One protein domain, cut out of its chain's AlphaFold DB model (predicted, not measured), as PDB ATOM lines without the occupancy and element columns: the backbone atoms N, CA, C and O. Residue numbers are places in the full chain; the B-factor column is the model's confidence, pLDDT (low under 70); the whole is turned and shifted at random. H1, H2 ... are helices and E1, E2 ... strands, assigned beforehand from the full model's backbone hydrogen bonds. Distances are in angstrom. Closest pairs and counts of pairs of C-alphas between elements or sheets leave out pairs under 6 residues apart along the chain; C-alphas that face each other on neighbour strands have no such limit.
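Overview. This is residues 7 to 85 of the 100 residues of the protein "ATP-binding protein" of Alphaproteobacteria bacterium (UniProt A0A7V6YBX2). An open horseshoe of four short helices: H1 with strand E1 beside its start makes one end, H2 and H3 form the bend, and H4 makes the other end. No two helices touch. The printed part has 79 residues, with one named strand and four named helices in the order E1, H1, H2, H3, H4 along the chain; the class is mostly helix, with helices holding 39 and the strand 5 of the 44 residues in named elements, and E1 pairs with no named strand. The whole is only just loose, close to compact, with a radius of gyration of the C-alphas of 14.4 A and spans of 39 by 33 by 23 A.

Arrangement. H1, residues 18 to 28, is apart from H2, residues 36 to 43. H2 is close to but not clearly touching H3, residues 51 to 61, about perpendicular at 89 degrees; their closest C-alphas, of Leu 40 and Ser 58, are 7.1 A apart. H3 and H4, residues 71 to 79, are close but not clearly touching; the closest C-alphas, of Phe 51 and Glu 71, are 8.0 A apart. Each O i to N i+4 pair is within hydrogen-bond range in H1, H2 and H4, and 5 of 7 in H3.

Along the chain. H1 is 15.3 A long and H3 15.5 A. E1, residues 7 to 11, begins at C-alpha 7 (173.798, 207.231, 144.821); H4 ends at C-alpha 79 (148.204, 189.829, 154.185).

Size, cuts and confidence. The C-alphas farthest apart, of Asn 30 and Glu 72, are 40.1 A apart. The printed part has no cut, and its four links are short. Residues 82 to 84 have pLDDT under 70.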
ATOM      1  N   LEU A   7     174.891 208.174 145.046       90.25
ATOM      2  CA  LEU A   7     173.798 207.231 144.821       90.25
ATOM      3  C   LEU A   7     172.864 207.260 146.032       90.25
ATOM      4  O   LEU A   7     173.315 207.099 147.164       90.25
ATOM      5  N   ILE A   8     171.571 207.479 145.797       90.50
ATOM      6  CA  ILE A   8     170.549 207.544 146.847       90.50
ATOM      7  C   ILE A   8     169.602 206.358 146.663       90.50
ATOM      8  O   ILE A   8     168.903 206.274 145.654       90.50
ATOM      9  N   PHE A   9     169.587 205.446 147.634       89.44
ATOM     10  CA  PHE A   9     168.673 204.308 147.663       89.44
ATOM     11  C   PHE A   9     167.467 204.597 148.552       89.44
ATOM     12  O   PHE A   9     167.604 205.127 149.654       89.44
ATOM     13  N   PHE A  10     166.294 204.187 148.072       87.31
ATOM     14  CA  PHE A  10     165.021 204.294 148.777       87.31
ATOM     15  C   PHE A  10     164.483 202.887 149.047       87.31
ATOM     16  O   PHE A  10     164.267 202.123 148.104       87.31
ATOM     17  N   CYS A  11     164.234 202.552 150.312       82.69
ATOM     18  CA  CYS A  11     163.645 201.273 150.721       82.69
ATOM     19  C   CYS A  11     162.498 201.511 151.707       82.69
ATOM     20  O   CYS A  11     162.535 202.461 152.477       82.69
ATOM     21  N   GLY A  12     161.453 200.683 151.667       77.31
ATOM     22  CA  GLY A  12     160.283 200.838 152.538       77.31
ATOM     23  C   GLY A  12     159.017 200.217 151.955       77.31
ATOM     24  O   GLY A  12     158.982 199.842 150.777       77.31
ATOM     25  N   LYS A  13     157.953 200.143 152.762       75.62
ATOM     26  CA  LYS A  13     156.671 199.510 152.398       75.62
ATOM     27  C   LYS A  13     156.007 200.170 151.182       75.62
ATOM     28  O   LYS A  13     156.309 201.318 150.838       75.62
ATOM     29  N   MET A  14     155.118 199.452 150.490       76.50
ATOM     30  CA  MET A  14     154.252 200.064 149.465       76.50
ATOM     31  C   MET A  14     153.522 201.278 150.072       76.50
ATOM     32  O   MET A  14     153.296 201.337 151.276       76.50
ATOM     33  N   ALA A  15     153.227 202.288 149.256       75.19
ATOM     34  CA  ALA A  15     152.612 203.550 149.688       75.19
ATOM     35  C   ALA A  15     153.384 204.408 150.725       75.19
ATOM     36  O   ALA A  15     152.940 205.510 151.015       75.19
ATOM     37  N   ALA A  16     154.584 204.023 151.185       82.69
ATOM     38  CA  ALA A  16     155.393 204.833 152.116       82.69
ATOM     39  C   ALA A  16     155.943 206.162 151.531       82.69
ATOM     40  O   ALA A  16     156.746 206.831 152.161       82.69
ATOM     41  N   GLY A  17     155.580 206.547 150.302       84.94
ATOM     42  CA  GLY A  17     155.997 207.829 149.708       84.94
ATOM     43  C   GLY A  17     157.367 207.844 149.011       84.94
ATOM     44  O   GLY A  17     157.805 208.896 148.546       84.94
ATOM     45  N   LYS A  18     158.028 206.689 148.857       90.44
ATOM     46  CA  LYS A  18     159.348 206.564 148.195       90.44
ATOM     47  C   LYS A  18     159.387 207.169 146.788       90.44
ATOM     48  O   LYS A  18     160.301 207.925 146.459       90.44
ATOM     49  N   SER A  19     158.395 206.854 145.952       88.69
ATOM     50  CA  SER A  19     158.322 207.364 144.576       88.69
ATOM     51  C   SER A  19     158.173 208.887 144.567       88.69
ATOM     52  O   SER A  19     158.871 209.565 143.817       88.69
ATOM     53  N   THR A  20     157.373 209.434 145.488       90.50
ATOM     54  CA  THR A  20     157.187 210.880 145.665       90.50
ATOM     55  C   THR A  20     158.485 211.578 146.072       90.50
ATOM     56  O   THR A  20     158.880 212.550 145.425       90.50
ATOM     57  N   LEU A  21     159.191 211.083 147.100       90.31
ATOM     58  CA  LEU A  21     160.438 211.720 147.537       90.31
ATOM     59  C   LEU A  21     161.555 211.567 146.501       90.31
ATOM     60  O   LEU A  21     162.271 212.532 146.241       90.31
ATOM     61  N   SER A  22     161.693 210.394 145.873       93.06
ATOM     62  CA  SER A  22     162.719 210.183 144.843       93.06
ATOM     63  C   SER A  22     162.522 211.104 143.636       93.06
ATOM     64  O   SER A  22     163.493 211.666 143.135       93.06
ATOM     65  N   ALA A  23     161.275 211.332 143.204       92.62
ATOM     66  CA  ALA A  23     160.959 212.279 142.136       92.62
ATOM     67  C   ALA A  23     161.281 213.728 142.534       92.62
ATOM     68  O   ALA A  23     161.856 214.472 141.737       92.62
ATOM     69  N   ARG A  24     160.955 214.123 143.771       93.50
ATOM     70  CA  ARG A  24     161.285 215.453 144.300       93.50
ATOM     71  C   ARG A  24     162.798 215.686 144.338       93.50
ATOM     72  O   ARG A  24     163.265 216.671 143.771       93.50
ATOM     73  N   LEU A  25     163.556 214.766 144.936       92.56
ATOM     74  CA  LEU A  25     165.012 214.878 145.058       92.56
ATOM     75  C   LEU A  25     165.709 214.882 143.697       92.56
ATOM     76  O   LEU A  25     166.635 215.660 143.491       92.56
ATOM     77  N   ALA A  26     165.239 214.076 142.741       93.75
ATOM     78  CA  ALA A  26     165.782 214.086 141.386       93.75
ATOM     79  C   ALA A  26     165.662 215.466 140.721       93.75
ATOM     80  O   ALA A  26     166.614 215.931 140.096       93.75
ATOM     81  N   ARG A  27     164.529 216.157 140.910       94.38
ATOM     82  CA  ARG A  27     164.321 217.519 140.393       94.38
ATOM     83  C   ARG A  27     165.174 218.552 141.123       94.38
ATOM     84  O   ARG A  27     165.798 219.377 140.468       94.38
ATOM     85  N   GLU A  28     165.206 218.508 142.454       94.31
ATOM     86  CA  GLU A  28     165.952 219.473 143.277       94.31
ATOM     87  C   GLU A  28     167.471 219.359 143.078       94.31
ATOM     88  O   GLU A  28     168.172 220.367 143.051       94.31
ATOM     89  N   MET A  29     167.983 218.139 142.902       91.81
ATOM     90  CA  MET A  29     169.417 217.869 142.768       91.81
ATOM     91  C   MET A  29     169.891 217.783 141.312       91.81
ATOM     92  O   MET A  29     171.072 217.524 141.084       91.81
ATOM     93  N   ASN A  30     168.992 217.953 140.333       92.00
ATOM     94  CA  ASN A  30     169.255 217.664 138.920       92.00
ATOM     95  C   ASN A  30     169.883 216.264 138.722       92.00
ATOM     96  O   ASN A  30     170.884 216.095 138.024       92.00
ATOM     97  N   ALA A  31     169.325 215.266 139.410       92.81
ATOM     98  CA  ALA A  31     169.813 213.893 139.416       92.81
ATOM     99  C   ALA A  31     168.972 212.990 138.505       92.81
ATOM    100  O   ALA A  31     167.784 213.218 138.274       92.81
ATOM    101  N   ILE A  32     169.589 211.913 138.019       92.56
ATOM    102  CA  ILE A  32     168.895 210.877 137.251       92.56
ATOM    103  C   ILE A  32     168.103 209.996 138.224       92.56
ATOM    104  O   ILE A  32     168.678 209.396 139.133       92.56
ATOM    105  N   ARG A  33     166.786 209.889 138.015       93.19
ATOM    106  CA  ARG A  33     165.917 208.942 138.730       93.19
ATOM    107  C   ARG A  33     165.810 207.646 137.934       93.19
ATOM    108  O   ARG A  33     165.485 207.672 136.753       93.19
ATOM    109  N   ILE A  34     166.052 206.517 138.597       91.44
ATOM    110  CA  ILE A  34     165.855 205.177 138.036       91.44
ATOM    111  C   ILE A  34     164.716 204.520 138.816       91.44
ATOM    112  O   ILE A  34     164.823 204.337 140.028       91.44
ATOM    113  N   SER A  35     163.620 204.193 138.136       89.19
ATOM    114  CA  SER A  35     162.423 203.607 138.738       89.19
ATOM    115  C   SER A  35     161.853 202.540 137.810       89.19
ATOM    116  O   SER A  35     161.645 202.784 136.626       89.19
ATOM    117  N   GLU A  36     161.625 201.345 138.356       87.62
ATOM    118  CA  GLU A  36     161.014 200.235 137.618       87.62
ATOM    119  C   GLU A  36     159.604 200.588 137.141       87.62
ATOM    120  O   GLU A  36     159.284 200.341 135.984       87.62
ATOM    121  N   ASP A  37     158.813 201.235 137.999       85.31
ATOM    122  CA  ASP A  37     157.458 201.685 137.675       85.31
ATOM    123  C   ASP A  37     157.454 202.664 136.487       85.31
ATOM    124  O   ASP A  37     156.623 202.540 135.584       85.31
ATOM    125  N   ASP A  38     158.420 203.594 136.444       89.31
ATOM    126  CA  ASP A  38     158.569 204.543 135.331       89.31
ATOM    127  C   ASP A  38     158.900 203.797 134.019       89.31
ATOM    128  O   ASP A  38     158.346 204.113 132.966       89.31
ATOM    129  N   TRP A  39     159.776 202.784 134.060       92.00
ATOM    130  CA  TRP A  39     160.118 201.983 132.876       92.00
ATOM    131  C   TRP A  39     158.975 201.087 132.409       92.00
ATOM    132  O   TRP A  39     158.739 200.999 131.208       92.00
ATOM    133  N   LEU A  40     158.261 200.437 133.329       92.62
ATOM    134  CA  LEU A  40     157.094 199.621 132.995       92.62
ATOM    135  C   LEU A  40     156.012 200.467 132.321       92.62
ATOM    136  O   LEU A  40     155.521 200.080 131.265       92.62
ATOM    137  N   SER A  41     155.722 201.649 132.870       90.69
ATOM    138  CA  SER A  41     154.727 202.574 132.309       90.69
ATOM    139  C   SER A  41     155.147 203.136 130.945       90.69
ATOM    140  O   SER A  41     154.300 203.372 130.089       90.69
ATOM    141  N   ALA A  42     156.449 203.346 130.723       92.31
ATOM    142  CA  ALA A  42     156.967 203.847 129.451       92.31
ATOM    143  C   ALA A  42     157.028 202.772 128.351       92.31
ATOM    144  O   ALA A  42     156.798 203.081 127.184       92.31
ATOM    145  N   LEU A  43     157.373 201.529 128.704       93.62
ATOM    146  CA  LEU A  43     157.523 200.423 127.749       93.62
ATOM    147  C   LEU A  43     156.198 199.728 127.425       93.62
ATOM    148  O   LEU A  43     156.053 199.219 126.316       93.62
ATOM    149  N   TYR A  44     155.267 199.696 128.381       94.38
ATOM    150  CA  TYR A  44     154.002 198.961 128.301       94.38
ATOM    151  C   TYR A  44     152.815 199.858 128.706       94.38
ATOM    152  O   TYR A  44     152.093 199.541 129.658       94.38
ATOM    153  N   PRO A  45     152.626 201.015 128.041       93.19
ATOM    154  CA  PRO A  45     151.555 201.946 128.383       93.19
ATOM    155  C   PRO A  45     150.187 201.283 128.189       93.19
ATOM    156  O   PRO A  45     149.949 200.659 127.158       93.19
ATOM    157  N   GLU A  46     149.293 201.419 129.174       92.50
ATOM    158  CA  GLU A  46     147.935 200.830 129.178       92.50
ATOM    159  C   GLU A  46     147.880 199.285 129.083       92.50
ATOM    160  O   GLU A  46     146.800 198.695 129.036       92.50
ATOM    161  N   GLU A  47     149.023 198.591 129.072       93.62
ATOM    162  CA  GLU A  47     149.070 197.125 128.972       93.62
ATOM    163  C   GLU A  47     149.055 196.423 130.337       93.62
ATOM    164  O   GLU A  47     148.894 195.208 130.385       93.62
ATOM    165  N   ILE A  48     149.249 197.153 131.439       92.38
ATOM    166  CA  ILE A  48     149.265 196.601 132.799       92.38
ATOM    167  C   ILE A  48     147.926 196.897 133.472       92.38
ATOM    168  O   ILE A  48     147.772 197.931 134.120       92.38
ATOM    169  N   ASN A  49     146.959 195.993 133.309       92.12
ATOM    170  CA  ASN A  49     145.608 196.165 133.851       92.12
ATOM    171  C   ASN A  49     145.365 195.319 135.104       92.12
ATOM    172  O   ASN A  49     144.523 195.656 135.938       92.12
ATOM    173  N   ASP A  50     146.117 194.233 135.257       90.56
ATOM    174  CA  ASP A  50     146.038 193.351 136.409       90.56
ATOM    175  C   ASP A  50     147.418 192.828 136.851       90.56
ATOM    176  O   ASP A  50     148.476 193.179 136.315       90.56
ATOM    177  N   PHE A  51     147.417 191.985 137.887       88.31
ATOM    178  CA  PHE A  51     148.633 191.372 138.415       88.31
ATOM    179  C   PHE A  51     149.316 190.426 137.410       88.31
ATOM    180  O   PHE A  51     150.546 190.315 137.397       88.31
ATOM    181  N   GLY A  52     148.542 189.748 136.558       90.88
ATOM    182  CA  GLY A  52     149.061 188.851 135.530       90.88
ATOM    183  C   GLY A  52     149.849 189.609 134.468       90.88
ATOM    184  O   GLY A  52     150.965 189.200 134.120       90.88
ATOM    185  N   ASP A  53     149.320 190.747 134.024       93.06
ATOM    186  CA  ASP A  53     150.009 191.658 133.117       93.06
ATOM    187  C   ASP A  53     151.292 192.196 133.754       93.06
ATOM    188  O   ASP A  53     152.370 192.100 133.157       93.06
ATOM    189  N   TYR A  54     151.212 192.680 135.001       91.00
ATOM    190  CA  TYR A  54     152.388 193.151 135.735       91.00
ATOM    191  C   TYR A  54     153.480 192.078 135.776       91.00
ATOM    192  O   TYR A  54     154.616 192.343 135.389       91.00
ATOM    193  N   ARG A  55     153.141 190.845 136.174       91.00
ATOM    194  CA  ARG A  55     154.080 189.715 136.255       91.00
ATOM    195  C   ARG A  55     154.720 189.403 134.902       91.00
ATOM    196  O   ARG A  55     155.921 189.141 134.819       91.00
ATOM    197  N   LYS A  56     153.930 189.420 133.829       92.31
ATOM    198  CA  LYS A  56     154.411 189.181 132.463       92.31
ATOM    199  C   LYS A  56     155.434 190.239 132.055       92.31
ATOM    200  O   LYS A  56     156.509 189.881 131.572       92.31
ATOM    201  N   TYR A  57     155.134 191.518 132.253       94.00
ATOM    202  CA  TYR A  57     155.983 192.610 131.779       94.00
ATOM    203  C   TYR A  57     157.192 192.877 132.689       94.00
ATOM    204  O   TYR A  57     158.302 193.055 132.178       94.00
ATOM    205  N   SER A  58     157.040 192.786 134.014       91.50
ATOM    206  CA  SER A  58     158.150 192.901 134.975       91.50
ATOM    207  C   SER A  58     159.180 191.780 134.810       91.50
ATOM    208  O   SER A  58     160.386 192.027 134.891       91.50
ATOM    209  N   SER A  59     158.747 190.564 134.447       92.31
ATOM    210  CA  SER A  59     159.660 189.443 134.183       92.31
ATOM    211  C   SER A  59     160.636 189.698 133.027       92.31
ATOM    212  O   SER A  59     161.735 189.144 133.025       92.31
ATOM    213  N   ARG A  60     160.285 190.571 132.072       91.50
ATOM    214  CA  ARG A  60     161.176 190.961 130.964       91.50
ATOM    215  C   ARG A  60     162.304 191.880 131.429       91.50
ATOM    216  O   ARG A  60     163.382 191.854 130.846       91.50
ATOM    217  N   LEU A  61     162.065 192.663 132.483       89.06
ATOM    218  CA  LEU A  61     163.070 193.519 133.119       89.06
ATOM    219  C   LEU A  61     163.904 192.740 134.148       89.06
ATOM    220  O   LEU A  61     165.108 192.964 134.267       89.06
ATOM    221  N   LYS A  62     163.275 191.831 134.906       88.38
ATOM    222  CA  LYS A  62     163.893 191.093 136.022       88.38
ATOM    223  C   LYS A  62     163.531 189.601 135.989       88.38
ATOM    224  O   LYS A  62     162.830 189.118 136.882       88.38
ATOM    225  N   PRO A  63     164.064 188.817 135.036       88.25
ATOM    226  CA  PRO A  63     163.690 187.408 134.870       88.25
ATOM    227  C   PRO A  63     163.971 186.545 136.110       88.25
ATOM    228  O   PRO A  63     163.264 185.574 136.367       88.25
ATOM    229  N   ALA A  64     164.953 186.924 136.934       88.38
ATOM    230  CA  ALA A  64     165.246 186.242 138.194       88.38
ATOM    231  C   ALA A  64     164.113 186.347 139.241       88.38
ATOM    232  O   ALA A  64     163.985 185.448 140.072       88.38
ATOM    233  N   ARG A  65     163.285 187.406 139.206       84.31
ATOM    234  CA  ARG A  65     162.168 187.603 140.150       84.31
ATOM    235  C   ARG A  65     160.910 186.818 139.791       84.31
ATOM    236  O   ARG A  65     160.155 186.468 140.688       84.31
ATOM    237  N   ALA A  66     160.750 186.425 138.528       84.81
ATOM    238  CA  ALA A  66     159.541 185.764 138.027       84.81
ATOM    239  C   ALA A  66     159.148 184.476 138.786       84.81
ATOM    240  O   ALA A  66     157.981 184.072 138.773       84.81
ATOM    241  N   LYS A  67     160.121 183.826 139.444       87.25
ATOM    242  CA  LYS A  67     159.912 182.645 140.299       87.25
ATOM    243  C   LYS A  67     159.218 182.969 141.627       87.25
ATOM    244  O   LYS A  67     158.589 182.085 142.194       87.25
ATOM    245  N   PHE A  68     159.354 184.201 142.111       86.44
ATOM    246  CA  PHE A  68     158.819 184.674 143.388       86.44
ATOM    247  C   PHE A  68     157.556 185.521 143.218       86.44
ATOM    248  O   PHE A  68     156.738 185.552 144.128       86.44
ATOM    249  N   ASP A  69     157.363 186.157 142.059       86.50
ATOM    250  CA  ASP A  69     156.175 186.964 141.750       86.50
ATOM    251  C   ASP A  69     154.961 186.067 141.434       86.50
ATOM    252  O   ASP A  69     154.435 186.068 140.322       86.50
ATOM    253  N   THR A  70     154.553 185.217 142.376       90.19
ATOM    254  CA  THR A  70     153.350 184.381 142.269       90.19
ATOM    255  C   THR A  70     152.180 185.029 142.995       90.19
ATOM    256  O   THR A  70     152.364 185.819 143.918       90.19
ATOM    257  N   GLU A  71     150.960 184.661 142.607       87.81
ATOM    258  CA  GLU A  71     149.738 185.128 143.271       87.81
ATOM    259  C   GLU A  71     149.713 184.743 144.761       87.81
ATOM    260  O   GLU A  71     149.245 185.506 145.598       87.81
ATOM    261  N   GLU A  72     150.247 183.571 145.111       90.25
ATOM    262  CA  GLU A  72     150.346 183.108 146.497       90.25
ATOM    263  C   GLU A  72     151.298 183.983 147.316       90.25
ATOM    264  O   GLU A  72     150.930 184.440 148.397       90.25
ATOM    265  N   VAL A  73     152.492 184.271 146.785       88.44
ATOM    266  CA  VAL A  73     153.452 185.166 147.441       88.44
ATOM    267  C   VAL A  73     152.877 186.571 147.537       88.44
ATOM    268  O   VAL A  73     152.981 187.182 148.595       88.44
ATOM    269  N   PHE A  74     152.226 187.065 146.481       86.62
ATOM    270  CA  PHE A  74     151.544 188.353 146.510       86.62
ATOM    271  C   PHE A  74     150.508 188.387 147.635       86.62
ATOM    272  O   PHE A  74     150.625 189.210 148.533       86.62
ATOM    273  N   ARG A  75     149.569 187.434 147.678       86.50
ATOM    274  CA  ARG A  75     148.547 187.347 148.736       86.50
ATOM    275  C   ARG A  75     149.149 187.217 150.129       86.50
ATOM    276  O   ARG A  75     148.638 187.833 151.060       86.50
ATOM    277  N   HIS A  76     150.218 186.440 150.277       87.62
ATOM    278  CA  HIS A  76     150.909 186.265 151.547       87.62
ATOM    279  C   HIS A  76     151.591 187.560 151.997       87.62
ATOM    280  O   HIS A  76     151.405 187.983 153.126       87.62
ATOM    281  N   VAL A  77     152.328 188.240 151.121       83.88
ATOM    282  CA  VAL A  77     152.968 189.525 151.443       83.88
ATOM    283  C   VAL A  77     151.913 190.603 151.709       83.88
ATOM    284  O   VAL A  77     152.044 191.375 152.658       83.88
ATOM    285  N   THR A  78     150.840 190.631 150.916       82.12
ATOM    286  CA  THR A  78     149.721 191.563 151.080       82.12
ATOM    287  C   THR A  78     148.928 191.303 152.363       82.12
ATOM    288  O   THR A  78     148.356 192.243 152.905       82.12
ATOM    289  N   SER A  79     148.904 190.086 152.915       85.19
ATOM    290  CA  SER A  79     148.204 189.829 154.185       85.19
ATOM    291  C   SER A  79     148.890 190.481 155.391       85.19
ATOM    292  O   SER A  79     148.226 190.804 156.372       85.19
ATOM    293  N   PHE A  80     150.197 190.745 155.299       80.25
ATOM    294  CA  PHE A  80     150.939 191.540 156.284       80.25
ATOM    295  C   PHE A  80     150.852 193.045 156.021       80.25
ATOM    296  O   PHE A  80     151.477 193.835 156.732       80.25
ATOM    297  N   PHE A  81     150.124 193.459 154.982       74.00
ATOM    298  CA  PHE A  81     150.073 194.852 154.591       74.00
ATOM    299  C   PHE A  81     149.238 195.661 155.579       74.00
ATOM    300  O   PHE A  81     148.059 195.400 155.801       74.00
ATOM    301  N   GLN A  82     149.871 196.675 156.153       67.88
ATOM    302  CA  GLN A  82     149.242 197.666 157.012       67.88
ATOM    303  C   GLN A  82     149.594 199.041 156.440       67.88
ATOM    304  O   GLN A  82     150.731 199.212 155.979       67.88
ATOM    305  N   PRO A  83     148.654 200.007 156.414       66.81
ATOM    306  CA  PRO A  83     148.988 201.389 156.096       66.81
ATOM    307  C   PRO A  83     150.184 201.829 156.948       66.81
ATOM    308  O   PRO A  83     150.195 201.514 158.141       66.81
ATOM    309  N   PRO A  84     151.196 202.493 156.363       67.38
ATOM    310  CA  PRO A  84     152.331 202.947 157.147       67.38
ATOM    311  C   PRO A  84     151.841 203.889 158.248       67.38
ATOM    312  O   PRO A  84     151.079 204.815 157.968       67.38
ATOM    313  N   ALA A  85     152.244 203.628 159.493       71.25
ATOM    314  CA  ALA A  85     152.001 204.568 160.582       71.25
ATOM    315  C   ALA A  85     152.828 205.842 160.347       71.25
ATOM    316  O   ALA A  85     153.871 205.785 159.694       71.25
TER     317      ALA A  85